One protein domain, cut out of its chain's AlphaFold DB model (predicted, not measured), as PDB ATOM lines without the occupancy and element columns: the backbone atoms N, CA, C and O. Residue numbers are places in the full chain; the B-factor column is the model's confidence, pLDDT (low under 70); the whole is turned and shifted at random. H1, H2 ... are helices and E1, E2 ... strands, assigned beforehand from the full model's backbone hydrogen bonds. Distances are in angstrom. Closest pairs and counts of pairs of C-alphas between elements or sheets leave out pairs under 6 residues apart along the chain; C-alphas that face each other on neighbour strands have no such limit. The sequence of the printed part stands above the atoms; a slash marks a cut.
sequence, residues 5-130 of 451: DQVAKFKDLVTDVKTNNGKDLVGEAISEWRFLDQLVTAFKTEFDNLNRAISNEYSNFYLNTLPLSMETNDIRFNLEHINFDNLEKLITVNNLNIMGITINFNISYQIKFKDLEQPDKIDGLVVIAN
ATOM      1  N   ASP A   5      28.168  12.006 169.515       70.81
ATOM      2  CA  ASP A   5      27.021  11.203 169.970       70.81
ATOM      3  C   ASP A   5      25.675  11.871 169.647       70.81
ATOM      4  O   ASP A   5      24.711  11.194 169.291       70.81
ATOM      5  N   GLN A   6      25.611  13.205 169.699       76.31
ATOM      6  CA  GLN A   6      24.417  13.957 169.315       76.31
ATOM      7  C   GLN A   6      24.161  13.894 167.807       76.31
ATOM      8  O   GLN A   6      23.005  13.856 167.399       76.31
ATOM      9  N   VAL A   7      25.209  13.821 166.979       80.19
ATOM     10  CA  VAL A   7      25.060  13.659 165.524       80.19
ATOM     11  C   VAL A   7      24.495  12.279 165.180       80.19
ATOM     12  O   VAL A   7      23.613  12.186 164.330       80.19
ATOM     13  N   ALA A   8      24.964  11.216 165.840       85.00
ATOM     14  CA  ALA A   8      24.424   9.867 165.651       85.00
ATOM     15  C   ALA A   8      22.947   9.793 166.071       85.00
ATOM     16  O   ALA A   8      22.103   9.440 165.252       85.00
ATOM     17  N   LYS A   9      22.614  10.264 167.282       87.44
ATOM     18  CA  LYS A   9      21.218  10.329 167.746       87.44
ATOM     19  C   LYS A   9      20.332  11.192 166.848       87.44
ATOM     20  O   LYS A   9      19.168  10.876 166.647       87.44
ATOM     21  N   PHE A  10      20.854  12.285 166.293       89.81
ATOM     22  CA  PHE A  10      20.090  13.100 165.353       89.81
ATOM     23  C   PHE A  10      19.756  12.330 164.068       89.81
ATOM     24  O   PHE A  10      18.622  12.397 163.603       89.81
ATOM     25  N   LYS A  11      20.699  11.552 163.522       90.50
ATOM     26  CA  LYS A  11      20.439  10.680 162.362       90.50
ATOM     27  C   LYS A  11      19.378   9.622 162.665       90.50
ATOM     28  O   LYS A  11      18.511   9.387 161.821       90.50
ATOM     29  N   ASP A  12      19.421   9.030 163.856       92.00
ATOM     30  CA  ASP A  12      18.414   8.060 164.296       92.00
ATOM     31  C   ASP A  12      17.027   8.713 164.360       92.00
ATOM     32  O   ASP A  12      16.073   8.177 163.797       92.00
ATOM     33  N   LEU A  13      16.926   9.919 164.939       93.00
ATOM     34  CA  LEU A  13      15.670  10.676 164.970       93.00
ATOM     35  C   LEU A  13      15.160  10.995 163.562       93.00
ATOM     36  O   LEU A  13      13.984  10.797 163.280       93.00
ATOM     37  N   VAL A  14      16.024  11.488 162.670       93.12
ATOM     38  CA  VAL A  14      15.647  11.803 161.282       93.12
ATOM     39  C   VAL A  14      15.103  10.556 160.579       93.12
ATOM     40  O   VAL A  14      14.086  10.636 159.893       93.12
ATOM     41  N   THR A  15      15.751   9.403 160.771       92.94
ATOM     42  CA  THR A  15      15.336   8.121 160.181       92.94
ATOM     43  C   THR A  15      13.986   7.666 160.724       92.94
ATOM     44  O   THR A  15      13.117   7.259 159.953       92.94
ATOM     45  N   ASP A  16      13.785   7.785 162.034       93.38
ATOM     46  CA  ASP A  16      12.535   7.441 162.707       93.38
ATOM     47  C   ASP A  16      11.375   8.345 162.248       93.38
ATOM     48  O   ASP A  16      10.325   7.857 161.827       93.38
ATOM     49  N   VAL A  17      11.590   9.665 162.201       94.81
ATOM     50  CA  VAL A  17      10.603  10.638 161.699       94.81
ATOM     51  C   VAL A  17      10.284  10.391 160.220       94.81
ATOM     52  O   VAL A  17       9.120  10.462 159.827       94.81
ATOM     53  N   LYS A  18      11.287  10.074 159.386       92.81
ATOM     54  CA  LYS A  18      11.088   9.741 157.962       92.81
ATOM     55  C   LYS A  18      10.258   8.465 157.800       92.81
ATOM     56  O   LYS A  18       9.344   8.441 156.980       92.81
ATOM     57  N   THR A  19      10.553   7.431 158.586       92.25
ATOM     58  CA  THR A  19       9.884   6.119 158.514       92.25
ATOM     59  C   THR A  19       8.420   6.202 158.939       92.25
ATOM     60  O   THR A  19       7.562   5.592 158.304       92.25
ATOM     61  N   ASN A  20       8.123   7.004 159.963       90.50
ATOM     62  CA  ASN A  20       6.770   7.161 160.501       90.50
ATOM     63  C   ASN A  20       5.980   8.324 159.869       90.50
ATOM     64  O   ASN A  20       4.841   8.570 160.260       90.50
ATOM     65  N   ASN A  21       6.553   9.024 158.880       88.25
ATOM     66  CA  ASN A  21       5.969  10.213 158.243       88.25
ATOM     67  C   ASN A  21       5.583  11.321 159.247       88.25
ATOM     68  O   ASN A  21       4.544  11.970 159.125       88.25
ATOM     69  N   GLY A  22       6.441  11.532 160.244       92.62
ATOM     70  CA  GLY A  22       6.223  12.448 161.360       92.62
ATOM     71  C   GLY A  22       6.407  11.767 162.715       92.62
ATOM     72  O   GLY A  22       6.433  10.540 162.806       92.62
ATOM     73  N   LYS A  23       6.565  12.560 163.778       94.69
ATOM     74  CA  LYS A  23       6.603  12.051 165.155       94.69
ATOM     75  C   LYS A  23       6.105  13.088 166.148       94.69
ATOM     76  O   LYS A  23       6.594  14.213 166.146       94.69
ATOM     77  N   ASP A  24       5.225  12.674 167.048       94.88
ATOM     78  CA  ASP A  24       4.770  13.504 168.159       94.88
ATOM     79  C   ASP A  24       5.519  13.120 169.433       94.88
ATOM     80  O   ASP A  24       5.527  11.957 169.839       94.88
ATOM     81  N   LEU A  25       6.156  14.103 170.065       94.69
ATOM     82  CA  LEU A  25       6.829  13.947 171.351       94.69
ATOM     83  C   LEU A  25       6.146  14.836 172.386       94.69
ATOM     84  O   LEU A  25       5.902  16.017 172.136       94.69
ATOM     85  N   VAL A  26       5.857  14.272 173.557       93.69
ATOM     86  CA  VAL A  26       5.194  14.969 174.665       93.69
ATOM     87  C   VAL A  26       5.951  14.691 175.952       93.69
ATOM     88  O   VAL A  26       6.302  13.541 176.224       93.69
ATOM     89  N   GLY A  27       6.186  15.739 176.743       87.69
ATOM     90  CA  GLY A  27       6.798  15.618 178.063       87.69
ATOM     91  C   GLY A  27       8.113  14.836 178.048       87.69
ATOM     92  O   GLY A  27       9.035  15.171 177.307       87.69
ATOM     93  N   GLU A  28       8.196  13.777 178.855       87.75
ATOM     94  CA  GLU A  28       9.420  12.980 179.045       87.75
ATOM     95  C   GLU A  28       9.915  12.274 177.772       87.75
ATOM     96  O   GLU A  28      11.114  12.038 177.638       87.75
ATOM     97  N   ALA A  29       9.042  12.015 176.788       92.25
ATOM     98  CA  ALA A  29       9.455  11.436 175.504       92.25
ATOM     99  C   ALA A  29      10.404  12.364 174.715       92.25
ATOM    100  O   ALA A  29      11.161  11.918 173.852       92.25
ATOM    101  N   ILE A  30      10.387  13.669 175.012       91.62
ATOM    102  CA  ILE A  30      11.333  14.635 174.442       91.62
ATOM    103  C   ILE A  30      12.739  14.409 175.022       91.62
ATOM    104  O   ILE A  30      13.731  14.524 174.297       91.62
ATOM    105  N   SER A  31      12.829  14.029 176.300       87.31
ATOM    106  CA  SER A  31      14.088  13.877 177.038       87.31
ATOM    107  C   SER A  31      14.941  12.687 176.580       87.31
ATOM    108  O   SER A  31      16.151  12.665 176.819       87.31
ATOM    109  N   GLU A  32      14.370  11.740 175.828       88.81
ATOM    110  CA  GLU A  32      15.126  10.685 175.132       88.81
ATOM    111  C   GLU A  32      16.154  11.268 174.134       88.81
ATOM    112  O   GLU A  32      17.230  10.698 173.885       88.81
ATOM    113  N   TRP A  33      15.856  12.462 173.610       89.62
ATOM    114  CA  TRP A  33      16.650  13.190 172.629       89.62
ATOM    115  C   TRP A  33      17.343  14.378 173.295       89.62
ATOM    116  O   TRP A  33      16.825  15.488 173.331       89.62
ATOM    117  N   ARG A  34      18.574  14.167 173.777       85.88
ATOM    118  CA  ARG A  34      19.353  15.161 174.548       85.88
ATOM    119  C   ARG A  34      19.355  16.588 173.970       85.88
ATOM    120  O   ARG A  34      19.356  17.547 174.729       85.88
ATOM    121  N   PHE A  35      19.408  16.753 172.649       84.69
ATOM    122  CA  PHE A  35      19.388  18.083 172.020       84.69
ATOM    123  C   PHE A  35      17.999  18.750 172.062       84.69
ATOM    124  O   PHE A  35      17.919  19.970 172.162       84.69
ATOM    125  N   LEU A  36      16.912  17.971 172.030       89.75
ATOM    126  CA  LEU A  36      15.553  18.474 172.249       89.75
ATOM    127  C   LEU A  36      15.317  18.785 173.732       89.75
ATOM    128  O   LEU A  36      14.721  19.806 174.056       89.75
ATOM    129  N   ASP A  37      15.855  17.959 174.630       89.00
ATOM    130  CA  ASP A  37      15.812  18.188 176.078       89.00
ATOM    131  C   ASP A  37      16.498  19.502 176.488       89.00
ATOM    132  O   ASP A  37      15.975  20.283 177.286       89.00
ATOM    133  N   GLN A  38      17.645  19.806 175.870       87.88
ATOM    134  CA  GLN A  38      18.336  21.088 176.039       87.88
ATOM    135  C   GLN A  38      17.454  22.273 175.636       87.88
ATOM    136  O   GLN A  38      17.459  23.301 176.314       87.88
ATOM    137  N   LEU A  39      16.679  22.126 174.560       86.44
ATOM    138  CA  LEU A  39      15.763  23.159 174.093       86.44
ATOM    139  C   LEU A  39      14.595  23.368 175.065       86.44
ATOM    140  O   LEU A  39      14.282  24.511 175.395       86.44
ATOM    141  N   VAL A  40      14.007  22.282 175.578       89.81
ATOM    142  CA  VAL A  40      12.973  22.336 176.628       89.81
ATOM    143  C   VAL A  40      13.510  23.009 177.890       89.81
ATOM    144  O   VAL A  40      12.851  23.878 178.456       89.81
ATOM    145  N   THR A  41      14.717  22.643 178.318       91.25
ATOM    146  CA  THR A  41      15.353  23.190 179.525       91.25
ATOM    147  C   THR A  41      15.617  24.690 179.396       91.25
ATOM    148  O   THR A  41      15.305  25.459 180.308       91.25
ATOM    149  N   ALA A  42      16.150  25.127 178.251       90.44
ATOM    150  CA  ALA A  42      16.373  26.543 177.973       90.44
ATOM    151  C   ALA A  42      15.051  27.325 177.963       90.44
ATOM    152  O   ALA A  42      14.951  28.374 178.594       90.44
ATOM    153  N   PHE A  43      14.016  26.782 177.317       90.44
ATOM    154  CA  PHE A  43      12.692  27.397 177.295       90.44
ATOM    155  C   PHE A  43      12.085  27.537 178.700       90.44
ATOM    156  O   PHE A  43      11.663  28.632 179.067       90.44
ATOM    157  N   LYS A  44      12.085  26.464 179.507       92.44
ATOM    158  CA  LYS A  44      11.583  26.491 180.894       92.44
ATOM    159  C   LYS A  44      12.305  27.552 181.730       92.44
ATOM    160  O   LYS A  44      11.663  28.284 182.472       92.44
ATOM    161  N   THR A  45      13.617  27.695 181.541       94.94
ATOM    162  CA  THR A  45      14.413  28.720 182.233       94.94
ATOM    163  C   THR A  45      13.933  30.138 181.904       94.94
ATOM    164  O   THR A  45      13.731  30.945 182.811       94.94
ATOM    165  N   GLU A  46      13.712  30.449 180.623       94.81
ATOM    166  CA  GLU A  46      13.194  31.761 180.208       94.81
ATOM    167  C   GLU A  46      11.747  31.990 180.661       94.81
ATOM    168  O   GLU A  46      11.401  33.088 181.101       94.81
ATOM    169  N   PHE A  47      10.915  30.947 180.630       94.38
ATOM    170  CA  PHE A  47       9.554  30.994 181.156       94.38
ATOM    171  C   PHE A  47       9.550  31.347 182.651       94.38
ATOM    172  O   PHE A  47       8.853  32.272 183.065       94.38
ATOM    173  N   ASP A  48      10.394  30.698 183.455       95.00
ATOM    174  CA  ASP A  48      10.521  30.964 184.892       95.00
ATOM    175  C   ASP A  48      11.116  32.348 185.191       95.00
ATOM    176  O   ASP A  48      10.781  32.973 186.204       95.00
ATOM    177  N   ASN A  49      12.021  32.847 184.342       96.06
ATOM    178  CA  ASN A  49      12.535  34.218 184.425       96.06
ATOM    179  C   ASN A  49      11.408  35.239 184.203       96.06
ATOM    180  O   ASN A  49      11.238  36.145 185.022       96.06
ATOM    181  N   LEU A  50      10.615  35.070 183.139       95.25
ATOM    182  CA  LEU A  50       9.471  35.930 182.827       95.25
ATOM    183  C   LEU A  50       8.428  35.904 183.951       95.25
ATOM    184  O   LEU A  50       7.972  36.951 184.405       95.25
ATOM    185  N   ASN A  51       8.095  34.710 184.437       95.19
ATOM    186  CA  ASN A  51       7.114  34.500 185.497       95.19
ATOM    187  C   ASN A  51       7.502  35.249 186.788       95.19
ATOM    188  O   ASN A  51       6.686  35.957 187.383       95.19
ATOM    189  N   ARG A  52       8.787  35.179 187.173       94.50
ATOM    190  CA  ARG A  52       9.345  35.946 188.301       94.50
ATOM    191  C   ARG A  52       9.342  37.451 188.051       94.50
ATOM    192  O   ARG A  52       9.025  38.204 188.967       94.50
ATOM    193  N   ALA A  53       9.678  37.897 186.841       95.62
ATOM    194  CA  ALA A  53       9.669  39.318 186.499       95.62
ATOM    195  C   ALA A  53       8.265  39.928 186.658       95.62
ATOM    196  O   ALA A  53       8.120  40.938 187.344       95.62
ATOM    197  N   ILE A  54       7.234  39.257 186.130       94.50
ATOM    198  CA  ILE A  54       5.833  39.680 186.277       94.50
ATOM    199  C   ILE A  54       5.423  39.662 187.756       94.50
ATOM    200  O   ILE A  54       4.852  40.631 188.253       94.50
ATOM    201  N   SER A  55       5.743  38.590 188.490       93.62
ATOM    202  CA  SER A  55       5.419  38.493 189.919       93.62
ATOM    203  C   SER A  55       6.042  39.627 190.741       93.62
ATOM    204  O   SER A  55       5.401  40.131 191.657       93.62
ATOM    205  N   ASN A  56       7.269  40.043 190.418       93.25
ATOM    206  CA  ASN A  56       7.956  41.133 191.111       93.25
ATOM    207  C   ASN A  56       7.337  42.501 190.789       93.25
ATOM    208  O   ASN A  56       7.107  43.299 191.699       93.25
ATOM    209  N   GLU A  57       7.050  42.763 189.511       94.75
ATOM    210  CA  GLU A  57       6.426  44.011 189.051       94.75
ATOM    211  C   GLU A  57       5.037  44.212 189.676       94.75
ATOM    212  O   GLU A  57       4.700  45.309 190.120       94.75
ATOM    213  N   TYR A  58       4.268  43.128 189.799       92.31
ATOM    214  CA  TYR A  58       2.910  43.111 190.346       92.31
ATOM    215  C   TYR A  58       2.848  42.417 191.716       92.31
ATOM    216  O   TYR A  58       1.893  41.703 192.029       92.31
ATOM    217  N   SER A  59       3.869  42.620 192.552       90.94
ATOM    218  CA  SER A  59       4.032  41.941 193.852       90.94
ATOM    219  C   SER A  59       2.870  42.149 194.830       90.94
ATOM    220  O   SER A  59       2.602  41.298 195.676       90.94
ATOM    221  N   ASN A  60       2.117  43.239 194.686       91.50
ATOM    222  CA  ASN A  60       0.898  43.498 195.451       91.50
ATOM    223  C   ASN A  60      -0.269  42.557 195.085       91.50
ATOM    224  O   ASN A  60      -1.205  42.415 195.870       91.50
ATOM    225  N   PHE A  61      -0.231  41.942 193.901       87.75
ATOM    226  CA  PHE A  61      -1.202  40.945 193.444       87.75
ATOM    227  C   PHE A  61      -0.677  39.512 193.593       87.75
ATOM    228  O   PHE A  61      -1.465  38.607 193.858       87.75
ATOM    229  N   TYR A  62       0.637  39.316 193.472       90.00
ATOM    230  CA  TYR A  62       1.297  38.009 193.484       90.00
ATOM    231  C   TYR A  62       2.175  37.827 194.726       90.00
ATOM    232  O   TYR A  62       3.391  37.693 194.635       90.00
ATOM    233  N   LEU A  63       1.555  37.832 195.911       82.75
ATOM    234  CA  LEU A  63       2.291  37.740 197.179       82.75
ATOM    235  C   LEU A  63       3.002  36.389 197.358       82.75
ATOM    236  O   LEU A  63       4.115  36.360 197.862       82.75
ATOM    237  N   ASN A  64       2.358  35.285 196.958       82.81
ATOM    238  CA  ASN A  64       2.873  33.911 197.105       82.81
ATOM    239  C   ASN A  64       2.436  32.990 195.948       82.81
ATOM    240  O   ASN A  64       2.333  31.775 196.106       82.81
ATOM    241  N   THR A  65       2.099  33.566 194.799       88.19
ATOM    242  CA  THR A  65       1.555  32.841 193.645       88.19
ATOM    243  C   THR A  65       2.267  33.301 192.392       88.19
ATOM    244  O   THR A  65       2.594  34.478 192.289       88.19
ATOM    245  N   LEU A  66       2.451  32.412 191.423       91.00
ATOM    246  CA  LEU A  66       3.027  32.778 190.137       91.00
ATOM    247  C   LEU A  66       1.926  33.124 189.120       91.00
ATOM    248  O   LEU A  66       0.894  32.446 189.103       91.00
ATOM    249  N   PRO A  67       2.129  34.154 188.279       94.69
ATOM    250  CA  PRO A  67       1.169  34.540 187.248       94.69
ATOM    251  C   PRO A  67       0.994  33.483 186.159       94.69
ATOM    252  O   PRO A  67      -0.069  33.413 185.551       94.69
ATOM    253  N   LEU A  68       2.019  32.675 185.890       95.50
ATOM    254  CA  LEU A  68       2.010  31.662 184.841       95.50
ATOM    255  C   LEU A  68       2.236  30.267 185.436       95.50
ATOM    256  O   LEU A  68       3.062  30.100 186.336       95.50
ATOM    257  N   SER A  69       1.551  29.250 184.913       93.44
ATOM    258  CA  SER A  69       1.820  27.841 185.242       93.44
ATOM    259  C   SER A  69       1.824  26.962 183.997       93.44
ATOM    260  O   SER A  69       0.987  27.144 183.113       93.44
ATOM    261  N   MET A  70       2.748  26.006 183.950       93.88
ATOM    262  CA  MET A  70       2.946  25.074 182.841       93.88
ATOM    263  C   MET A  70       3.487  23.750 183.387       93.88
ATOM    264  O   MET A  70       4.467  23.744 184.132       93.88
ATOM    265  N   GLU A  71       2.888  22.638 182.974       91.06
ATOM    266  CA  GLU A  71       3.308  21.285 183.331       91.06
ATOM    267  C   GLU A  71       4.186  20.659 182.235       91.06
ATOM    268  O   GLU A  71       4.168  21.053 181.070       91.06
ATOM    269  N   THR A  72       4.955  19.620 182.571       87.12
ATOM    270  CA  THR A  72       5.817  18.934 181.585       87.12
ATOM    271  C   THR A  72       5.017  18.330 180.421       87.12
ATOM    272  O   THR A  72       5.475  18.378 179.281       87.12
ATOM    273  N   ASN A  73       3.808  17.824 180.680       91.31
ATOM    274  CA  ASN A  73       2.932  17.255 179.647       91.31
ATOM    275  C   ASN A  73       2.253  18.314 178.758       91.31
ATOM    276  O   ASN A  73       1.627  17.955 177.754       91.31
ATOM    277  N   ASP A  74       2.401  19.600 179.088       92.88
ATOM    278  CA  ASP A  74       1.898  20.701 178.266       92.88
ATOM    279  C   ASP A  74       2.842  21.044 177.106       92.88
ATOM    280  O   ASP A  74       2.450  21.765 176.188       92.88
ATOM    281  N   ILE A  75       4.072  20.514 177.119       93.81
ATOM    282  CA  ILE A  75       5.081  20.719 176.077       93.81
ATOM    283  C   ILE A  75       4.969  19.607 175.036       93.81
ATOM    284  O   ILE A  75       5.218  18.433 175.334       93.81
ATOM    285  N   ARG A  76       4.632  19.983 173.798       95.12
ATOM    286  CA  ARG A  76       4.479  19.058 172.669       95.12
ATOM    287  C   ARG A  76       5.291  19.508 171.467       95.12
ATOM    288  O   ARG A  76       5.206  20.667 171.059       95.12
ATOM    289  N   PHE A  77       6.043  18.580 170.883       95.19
ATOM    290  CA  PHE A  77       6.778  18.773 169.634       95.19
ATOM    291  C   PHE A  77       6.190  17.859 168.559       95.19
ATOM    292  O   PHE A  77       6.244  16.639 168.703       95.19
ATOM    293  N   ASN A  78       5.682  18.438 167.470       95.19
ATOM    294  CA  ASN A  78       5.368  17.679 166.258       95.19
ATOM    295  C   ASN A  78       6.559  17.796 165.302       95.19
ATOM    296  O   ASN A  78       6.919  18.892 164.866       95.19
ATOM    297  N   LEU A  79       7.206  16.669 165.029       95.56
ATOM    298  CA  LEU A  79       8.410  16.575 164.218       95.56
ATOM    299  C   LEU A  79       8.064  16.129 162.806       95.56
ATOM    300  O   LEU A  79       7.324  15.166 162.612       95.56
ATOM    301  N   GLU A  80       8.667  16.781 161.822       95.81
ATOM    302  CA  GLU A  80       8.451  16.498 160.409       95.81
ATOM    303  C   GLU A  80       9.787  16.389 159.685       95.81
ATOM    304  O   GLU A  80      10.663  17.240 159.832       95.81
ATOM    305  N   HIS A  81       9.956  15.345 158.880       94.81
ATOM    306  CA  HIS A  81      11.155  15.173 158.067       94.81
ATOM    307  C   HIS A  81      11.150  16.169 156.901       94.81
ATOM    308  O   HIS A  81      10.169  16.241 156.153       94.81
ATOM    309  N   ILE A  82      12.260  16.888 156.713       95.00
ATOM    310  CA  ILE A  82      12.461  17.749 155.543       95.00
ATOM    311  C   ILE A  82      12.856  16.884 154.348       95.00
ATOM    312  O   ILE A  82      13.859  16.176 154.384       95.00
ATOM    313  N   ASN A  83      12.082  16.957 153.267       93.06
ATOM    314  CA  ASN A  83      12.277  16.098 152.105       93.06
ATOM    315  C   ASN A  83      13.297  16.680 151.116       93.06
ATOM    316  O   ASN A  83      12.941  17.214 150.064       93.06
ATOM    317  N   PHE A  84      14.580  16.563 151.468       92.06
ATOM    318  CA  PHE A  84      15.688  17.028 150.628       92.06
ATOM    319  C   PHE A  84      15.722  16.344 149.253       92.06
ATOM    320  O   PHE A  84      15.932  17.036 148.261       92.06
ATOM    321  N   ASP A  85      15.363  15.056 149.168       90.25
ATOM    322  CA  ASP A  85      15.269  14.308 147.902       90.25
ATOM    323  C   ASP A  85      14.286  14.964 146.908       90.25
ATOM    324  O   ASP A  85      14.476  14.934 145.688       90.25
ATOM    325  N   ASN A  86      13.193  15.553 147.408       92.56
ATOM    326  CA  ASN A  86      12.264  16.315 146.576       92.56
ATOM    327  C   ASN A  86      12.730  17.750 146.347       92.56
ATOM    328  O   ASN A  86      12.585  18.243 145.230       92.56
ATOM    329  N   LEU A  87      13.306  18.412 147.355       93.56
ATOM    330  CA  LEU A  87      13.836  19.769 147.204       93.56
ATOM    331  C   LEU A  87      14.910  19.839 146.114       93.56
ATOM    332  O   LEU A  87      14.870  20.759 145.305       93.56
ATOM    333  N   GLU A  88      15.797  18.847 146.011       91.25
ATOM    334  CA  GLU A  88      16.831  18.758 144.965       91.25
ATOM    335  C   GLU A  88      16.270  18.764 143.535       91.25
ATOM    336  O   GLU A  88      16.943  19.187 142.597       91.25
ATOM    337  N   LYS A  89      15.012  18.344 143.350       92.06
ATOM    338  CA  LYS A  89      14.324  18.398 142.048       92.06
ATOM    339  C   LYS A  89      13.777  19.790 141.738       92.06
ATOM    340  O   LYS A  89      13.486  20.087 140.582       92.06
ATOM    341  N   LEU A  90      13.582  20.618 142.763       93.19
ATOM    342  CA  LEU A  90      13.020  21.963 142.652       93.19
ATOM    343  C   LEU A  90      14.121  23.023 142.566       93.19
ATOM    344  O   LEU A  90      13.975  24.005 141.838       93.19
ATOM    345  N   ILE A  91      15.213  22.841 143.310       92.75
ATOM    346  CA  ILE A  91      16.268  23.841 143.477       92.75
ATOM    347  C   ILE A  91      17.651  23.233 143.297       92.75
ATOM    348  O   ILE A  91      17.887  22.076 143.623       92.75
ATOM    349  N   THR A  92      18.605  24.042 142.837       82.69
ATOM    350  CA  THR A  92      20.012  23.635 142.829       82.69
ATOM    351  C   THR A  92      20.524  23.539 144.268       82.69
ATOM    352  O   THR A  92      20.492  24.527 145.011       82.69
ATOM    353  N   VAL A  93      21.004  22.358 144.655       73.50
ATOM    354  CA  VAL A  93      21.601  22.081 145.966       73.50
ATOM    355  C   VAL A  93      23.063  21.693 145.757       73.50
ATOM    356  O   VAL A  93      23.367  20.833 144.937       73.50
ATOM    357  N   ASN A  94      23.979  22.331 146.489       66.38
ATOM    358  CA  ASN A  94      25.421  22.065 146.370       66.38
ATOM    359  C   ASN A  94      25.919  20.965 147.334       66.38
ATOM    360  O   ASN A  94      27.106  20.651 147.321       66.38
ATOM    361  N   ASN A  95      25.056  20.397 148.187       63.16
ATOM    362  CA  ASN A  95      25.450  19.452 149.237       63.16
ATOM    363  C   ASN A  95      24.385  18.357 149.464       63.16
ATOM    364  O   ASN A  95      23.317  18.644 149.997       63.16
ATOM    365  N   LEU A  96      24.705  17.114 149.087       63.78
ATOM    366  CA  LEU A  96      23.797  15.950 149.105       63.78
ATOM    367  C   LEU A  96      23.633  15.299 150.495       63.78
ATOM    368  O   LEU A  96      22.812  14.407 150.669       63.78
ATOM    369  N   ASN A  97      24.423  15.706 151.496       82.94
ATOM    370  CA  ASN A  97      24.462  15.033 152.805       82.94
ATOM    371  C   ASN A  97      23.729  15.799 153.918       82.94
ATOM    372  O   ASN A  97      23.970  15.558 155.109       82.94
ATOM    373  N   ILE A  98      22.864  16.748 153.557       89.38
ATOM    374  CA  ILE A  98      22.077  17.485 154.542       89.38
ATOM    375  C   ILE A  98      20.906  16.636 155.048       89.38
ATOM    376  O   ILE A  98      20.214  15.954 154.297       89.38
ATOM    377  N   MET A  99      20.688  16.682 156.356       90.94
ATOM    378  CA  MET A  99      19.560  16.070 157.041       90.94
ATOM    379  C   MET A  99      18.951  17.099 157.972       90.94
ATOM    380  O   MET A  99      19.657  17.909 158.577       90.94
ATOM    381  N   GLY A 100      17.636  17.040 158.112       92.50
ATOM    382  CA  GLY A 100      16.903  18.067 158.817       92.50
ATOM    383  C   GLY A 100      15.497  17.631 159.170       92.50
ATOM    384  O   GLY A 100      14.851  16.884 158.434       92.50
ATOM    385  N   ILE A 101      15.036  18.141 160.302       94.81
ATOM    386  CA  ILE A 101      13.647  18.050 160.730       94.81
ATOM    387  C   ILE A 101      13.117  19.447 161.011       94.81
ATOM    388  O   ILE A 101      13.843  20.331 161.473       94.81
ATOM    389  N   THR A 102      11.831  19.611 160.774       94.69
ATOM    390  CA  THR A 102      11.064  20.762 161.218       94.69
ATOM    391  C   THR A 102      10.333  20.388 162.497       94.69
ATOM    392  O   THR A 102       9.786  19.293 162.609       94.69
ATOM    393  N   ILE A 103      10.358  21.288 163.475       93.19
ATOM    394  CA  ILE A 103       9.720  21.116 164.778       93.19
ATOM    395  C   ILE A 103       8.643  22.176 164.912       93.19
ATOM    396  O   ILE A 103       8.943  23.375 164.886       93.19
ATOM    397  N   ASN A 104       7.403  21.724 165.066       92.75
ATOM    398  CA  ASN A 104       6.292  22.560 165.482       92.75
ATOM    399  C   ASN A 104       6.141  22.460 167.007       92.75
ATOM    400  O   ASN A 104       5.832  21.390 167.534       92.75
ATOM    401  N   PHE A 105       6.410  23.560 167.705       90.62
ATOM    402  CA  PHE A 105       6.163  23.690 169.136       90.62
ATOM    403  C   PHE A 105       4.696  23.968 169.368       90.62
ATOM    404  O   PHE A 105       4.141  24.876 168.754       90.62
ATOM    405  N   ASN A 106       4.121  23.250 170.318       92.44
ATOM    406  CA  ASN A 106       2.837  23.567 170.901       92.44
ATOM    407  C   ASN A 106       2.988  23.433 172.416       92.44
ATOM    408  O   ASN A 106       3.122  22.326 172.940       92.44
ATOM    409  N   ILE A 107       3.068  24.572 173.098       93.06
ATOM    410  CA  ILE A 107       3.276  24.634 174.542       93.06
ATOM    411  C   ILE A 107       2.078  25.334 175.157       93.06
ATOM    412  O   ILE A 107       1.879  26.530 174.950       93.06
ATOM    413  N   SER A 108       1.270  24.582 175.895       94.88
ATOM    414  CA  SER A 108       0.127  25.138 176.620       94.88
ATOM    415  C   SER A 108       0.567  25.679 177.981       94.88
ATOM    416  O   SER A 108       1.472  25.137 178.607       94.88
ATOM    417  N   TYR A 109      -0.059  26.756 178.444       95.38
ATOM    418  CA  TYR A 109       0.165  27.291 179.785       95.38
ATOM    419  C   TYR A 109      -1.094  28.002 180.293       95.38
ATOM    420  O   TYR A 109      -2.025  28.283 179.537       95.38
ATOM    421  N   GLN A 110      -1.152  28.268 181.593       95.75
ATOM    422  CA  GLN A 110      -2.246  29.011 182.219       95.75
ATOM    423  C   GLN A 110      -1.749  30.371 182.689       95.75
ATOM    424  O   GLN A 110      -0.684  30.464 183.303       95.75
ATOM    425  N   ILE A 111      -2.551  31.403 182.439       94.88
ATOM    426  CA  ILE A 111      -2.387  32.753 182.975       94.88
ATOM    427  C   ILE A 111      -3.346  32.904 184.156       94.88
ATOM    428  O   ILE A 111      -4.544  32.655 184.021       94.88
ATOM    429  N   LYS A 112      -2.827  33.338 185.304       92.75
ATOM    430  CA  LYS A 112      -3.573  33.513 186.551       92.75
ATOM    431  C   LYS A 112      -3.521  34.963 187.004       92.75
ATOM    432  O   LYS A 112      -2.442  35.521 187.171       92.75
ATOM    433  N   PHE A 113      -4.681  35.557 187.267       90.19
ATOM    434  CA  PHE A 113      -4.801  36.864 187.912       90.19
ATOM    435  C   PHE A 113      -5.998  36.875 188.865       90.19
ATOM    436  O   PHE A 113      -7.150  36.938 188.435       90.19
ATOM    437  N   LYS A 114      -5.729  36.854 190.177       85.62
ATOM    438  CA  LYS A 114      -6.754  36.641 191.216       85.62
ATOM    439  C   LYS A 114      -7.507  35.329 190.947       85.62
ATOM    440  O   LYS A 114      -6.863  34.305 190.763       85.62
ATOM    441  N   ASP A 115      -8.834  35.375 190.875       84.38
ATOM    442  CA  ASP A 115      -9.687  34.218 190.584       84.38
ATOM    443  C   ASP A 115      -9.857  33.959 189.074       84.38
ATOM    444  O   ASP A 115     -10.600  33.061 188.677       84.38
ATOM    445  N   LEU A 116      -9.221  34.764 188.211       87.56
ATOM    446  CA  LEU A 116      -9.263  34.568 186.766       87.56
ATOM    447  C   LEU A 116      -8.127  33.648 186.337       87.56
ATOM    448  O   LEU A 116      -6.954  34.000 186.455       87.56
ATOM    449  N   GLU A 117      -8.502  32.513 185.765       91.75
ATOM    450  CA  GLU A 117      -7.600  31.632 185.036       91.75
ATOM    451  C   GLU A 117      -7.978  31.661 183.554       91.75
ATOM    452  O   GLU A 117      -9.158  31.569 183.194       91.75
ATOM    453  N   GLN A 118      -6.987  31.861 182.691       93.44
ATOM    454  CA  GLN A 118      -7.155  31.858 181.243       93.44
ATOM    455  C   GLN A 118      -6.086  30.965 180.610       93.44
ATOM    456  O   GLN A 118      -4.897  31.198 180.842       93.44
ATOM    457  N   PRO A 119      -6.479  29.966 179.803       94.25
ATOM    458  CA  PRO A 119      -5.521  29.185 179.044       94.25
ATOM    459  C   PRO A 119      -4.912  30.045 177.941       94.25
ATOM    460  O   PRO A 119      -5.604  30.840 177.301       94.25
ATOM    461  N   ASP A 120      -3.635  29.825 177.672       94.19
ATOM    462  CA  ASP A 120      -2.953  30.382 176.514       94.19
ATOM    463  C   ASP A 120      -1.934  29.370 175.970       94.19
ATOM    464  O   ASP A 120      -1.720  28.292 176.539       94.19
ATOM    465  N   LYS A 121      -1.347  29.669 174.812       93.50
ATOM    466  CA  LYS A 121      -0.410  28.773 174.142       93.50
ATOM    467  C   LYS A 121       0.698  29.512 173.409       93.50
ATOM    468  O   LYS A 121       0.510  30.589 172.850       93.50
ATOM    469  N   ILE A 122       1.850  28.861 173.352       90.62
ATOM    470  CA  ILE A 122       2.984  29.253 172.525       90.62
ATOM    471  C   ILE A 122       3.086  28.251 171.379       90.62
ATOM    472  O   ILE A 122       3.321  27.062 171.601       90.62
ATOM    473  N   ASP A 123       2.935  28.759 170.157       89.44
ATOM    474  CA  ASP A 123       3.143  28.000 168.928       89.44
ATOM    475  C   ASP A 123       4.382  28.527 168.189       89.44
ATOM    476  O   ASP A 123       4.596  29.739 168.075       89.44
ATOM    477  N   GLY A 124       5.202  27.631 167.645       85.75
ATOM    478  CA  GLY A 124       6.436  28.014 166.960       85.75
ATOM    479  C   GLY A 124       6.884  26.984 165.936       85.75
ATOM    480  O   GLY A 124       6.595  25.808 166.065       85.75
ATOM    481  N   LEU A 125       7.632  27.421 164.925       88.88
ATOM    482  CA  LEU A 125       8.183  26.542 163.890       88.88
ATOM    483  C   LEU A 125       9.682  26.799 163.764       88.88
ATOM    484  O   LEU A 125      10.062  27.936 163.450       88.88
ATOM    485  N   VAL A 126      10.501  25.771 163.994       88.50
ATOM    486  CA  VAL A 126      11.967  25.819 163.848       88.50
ATOM    487  C   VAL A 126      12.481  24.640 163.036       88.50
ATOM    488  O   VAL A 126      11.786  23.645 162.858       88.50
ATOM    489  N   VAL A 127      13.725  24.751 162.579       90.81
ATOM    490  CA  VAL A 127      14.430  23.682 161.871       90.81
ATOM    491  C   VAL A 127      15.662  23.285 162.665       90.81
ATOM    492  O   VAL A 127      16.408  24.149 163.126       90.81
ATOM    493  N   ILE A 128      15.895  21.981 162.782       89.94
ATOM    494  CA  ILE A 128      17.175  21.423 163.219       89.94
ATOM    495  C   ILE A 128      17.790  20.714 162.020       89.94
ATOM    496  O   ILE A 128      17.117  19.916 161.371       89.94
ATOM    497  N   ALA A 129      19.059  20.996 161.734       90.88
ATOM    498  CA  ALA A 129      19.815  20.343 160.674       90.88
ATOM    499  C   ALA A 129      21.246  20.038 161.121       90.88
ATOM    500  O   ALA A 129      21.768  20.661 162.046       90.88
ATOM    501  N   ASN A 130      21.885  19.088 160.439       89.88
ATOM    502  CA  ASN A 130      23.292  18.750 160.665       89.88
ATOM    503  C   ASN A 130      24.271  19.817 160.135       89.88
ATOM    504  O   ASN A 130      25.409  19.858 160.594       89.88
TER     505      ASN A 130
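What this domain is: This is residues 5 to 130 of the 451 residues of an uncharacterized protein of Spiroplasma sp. NBRC 100390 (UniProt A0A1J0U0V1). A long, twisted sheet, drawn out by the hairpin E3 and E4, has one bare face; over the other, H1 crosses one end and long H3 runs along the strands. H4 lies beyond the sheet's H1 end. The printed 126 residues hold H1 E1 H2 H3 E2 H4 E3 E4, class mixed, with sheet order E1 - E2 - E3 - E4, all antiparallel. The whole is loose, radius of gyration of the C-alphas 18.6 A, only just a rod of 60 by 30 by 23 A.

Where its parts are: Find C-alpha 100 at (16.903, 18.067, 158.817); E3 runs from there to residue 113, 40.9 A. E4, residues 116 to 129, returns 41.6 A to (19.815, 20.343, 160.674). E2 is residues 75 to 81, 19.8 A, and E1 residues 23 to 26. H1, residues 5 to 19, begins at (27.021, 11.203, 169.970) and spans 21.2 A; H3, residues 34 to 57, spans 34.8 A. H2 is residues 28 to 31 and H4 residues 84 to 90.

How they stand to each other: Look across the sheet: N 109 and O 120 of E3 and E4 are 3.0 A apart, N 78 and O 104 of E2 and E3 3.0 A, N 25 and O 77 of E1 and E2 2.9 A, each within hydrogen-bond range. H1 runs across the strands, height 9.1 A over the sheet; its closest C-alphas to E2 are Lys 18 and His 81, 5.4 A. On the same face, H3 runs along the strands at height 9.7 A, at 25 degrees to E3 on the local plane. H2 only grazes the sheet; H4 is not on it. H2 and H3 only just touch, only at the corner, with 3 pairs of C-alphas within 8 A, Ser 31 and Asp 37 closest at 4.7 A. Every O i to N i+4 pair is within range in H1 and H3; H4 has 1 of 3, with 3 of 4 O i to N i+3 pairs; H2 is too short.

The domain as a whole: The C-alphas farthest apart, of Asn 60 and Lys 89, stand at 60.5 A. The printed part has no cut. H3 to E2 is the long link, 17 residues. Residues 94 to 96 are under 70 in pLDDT.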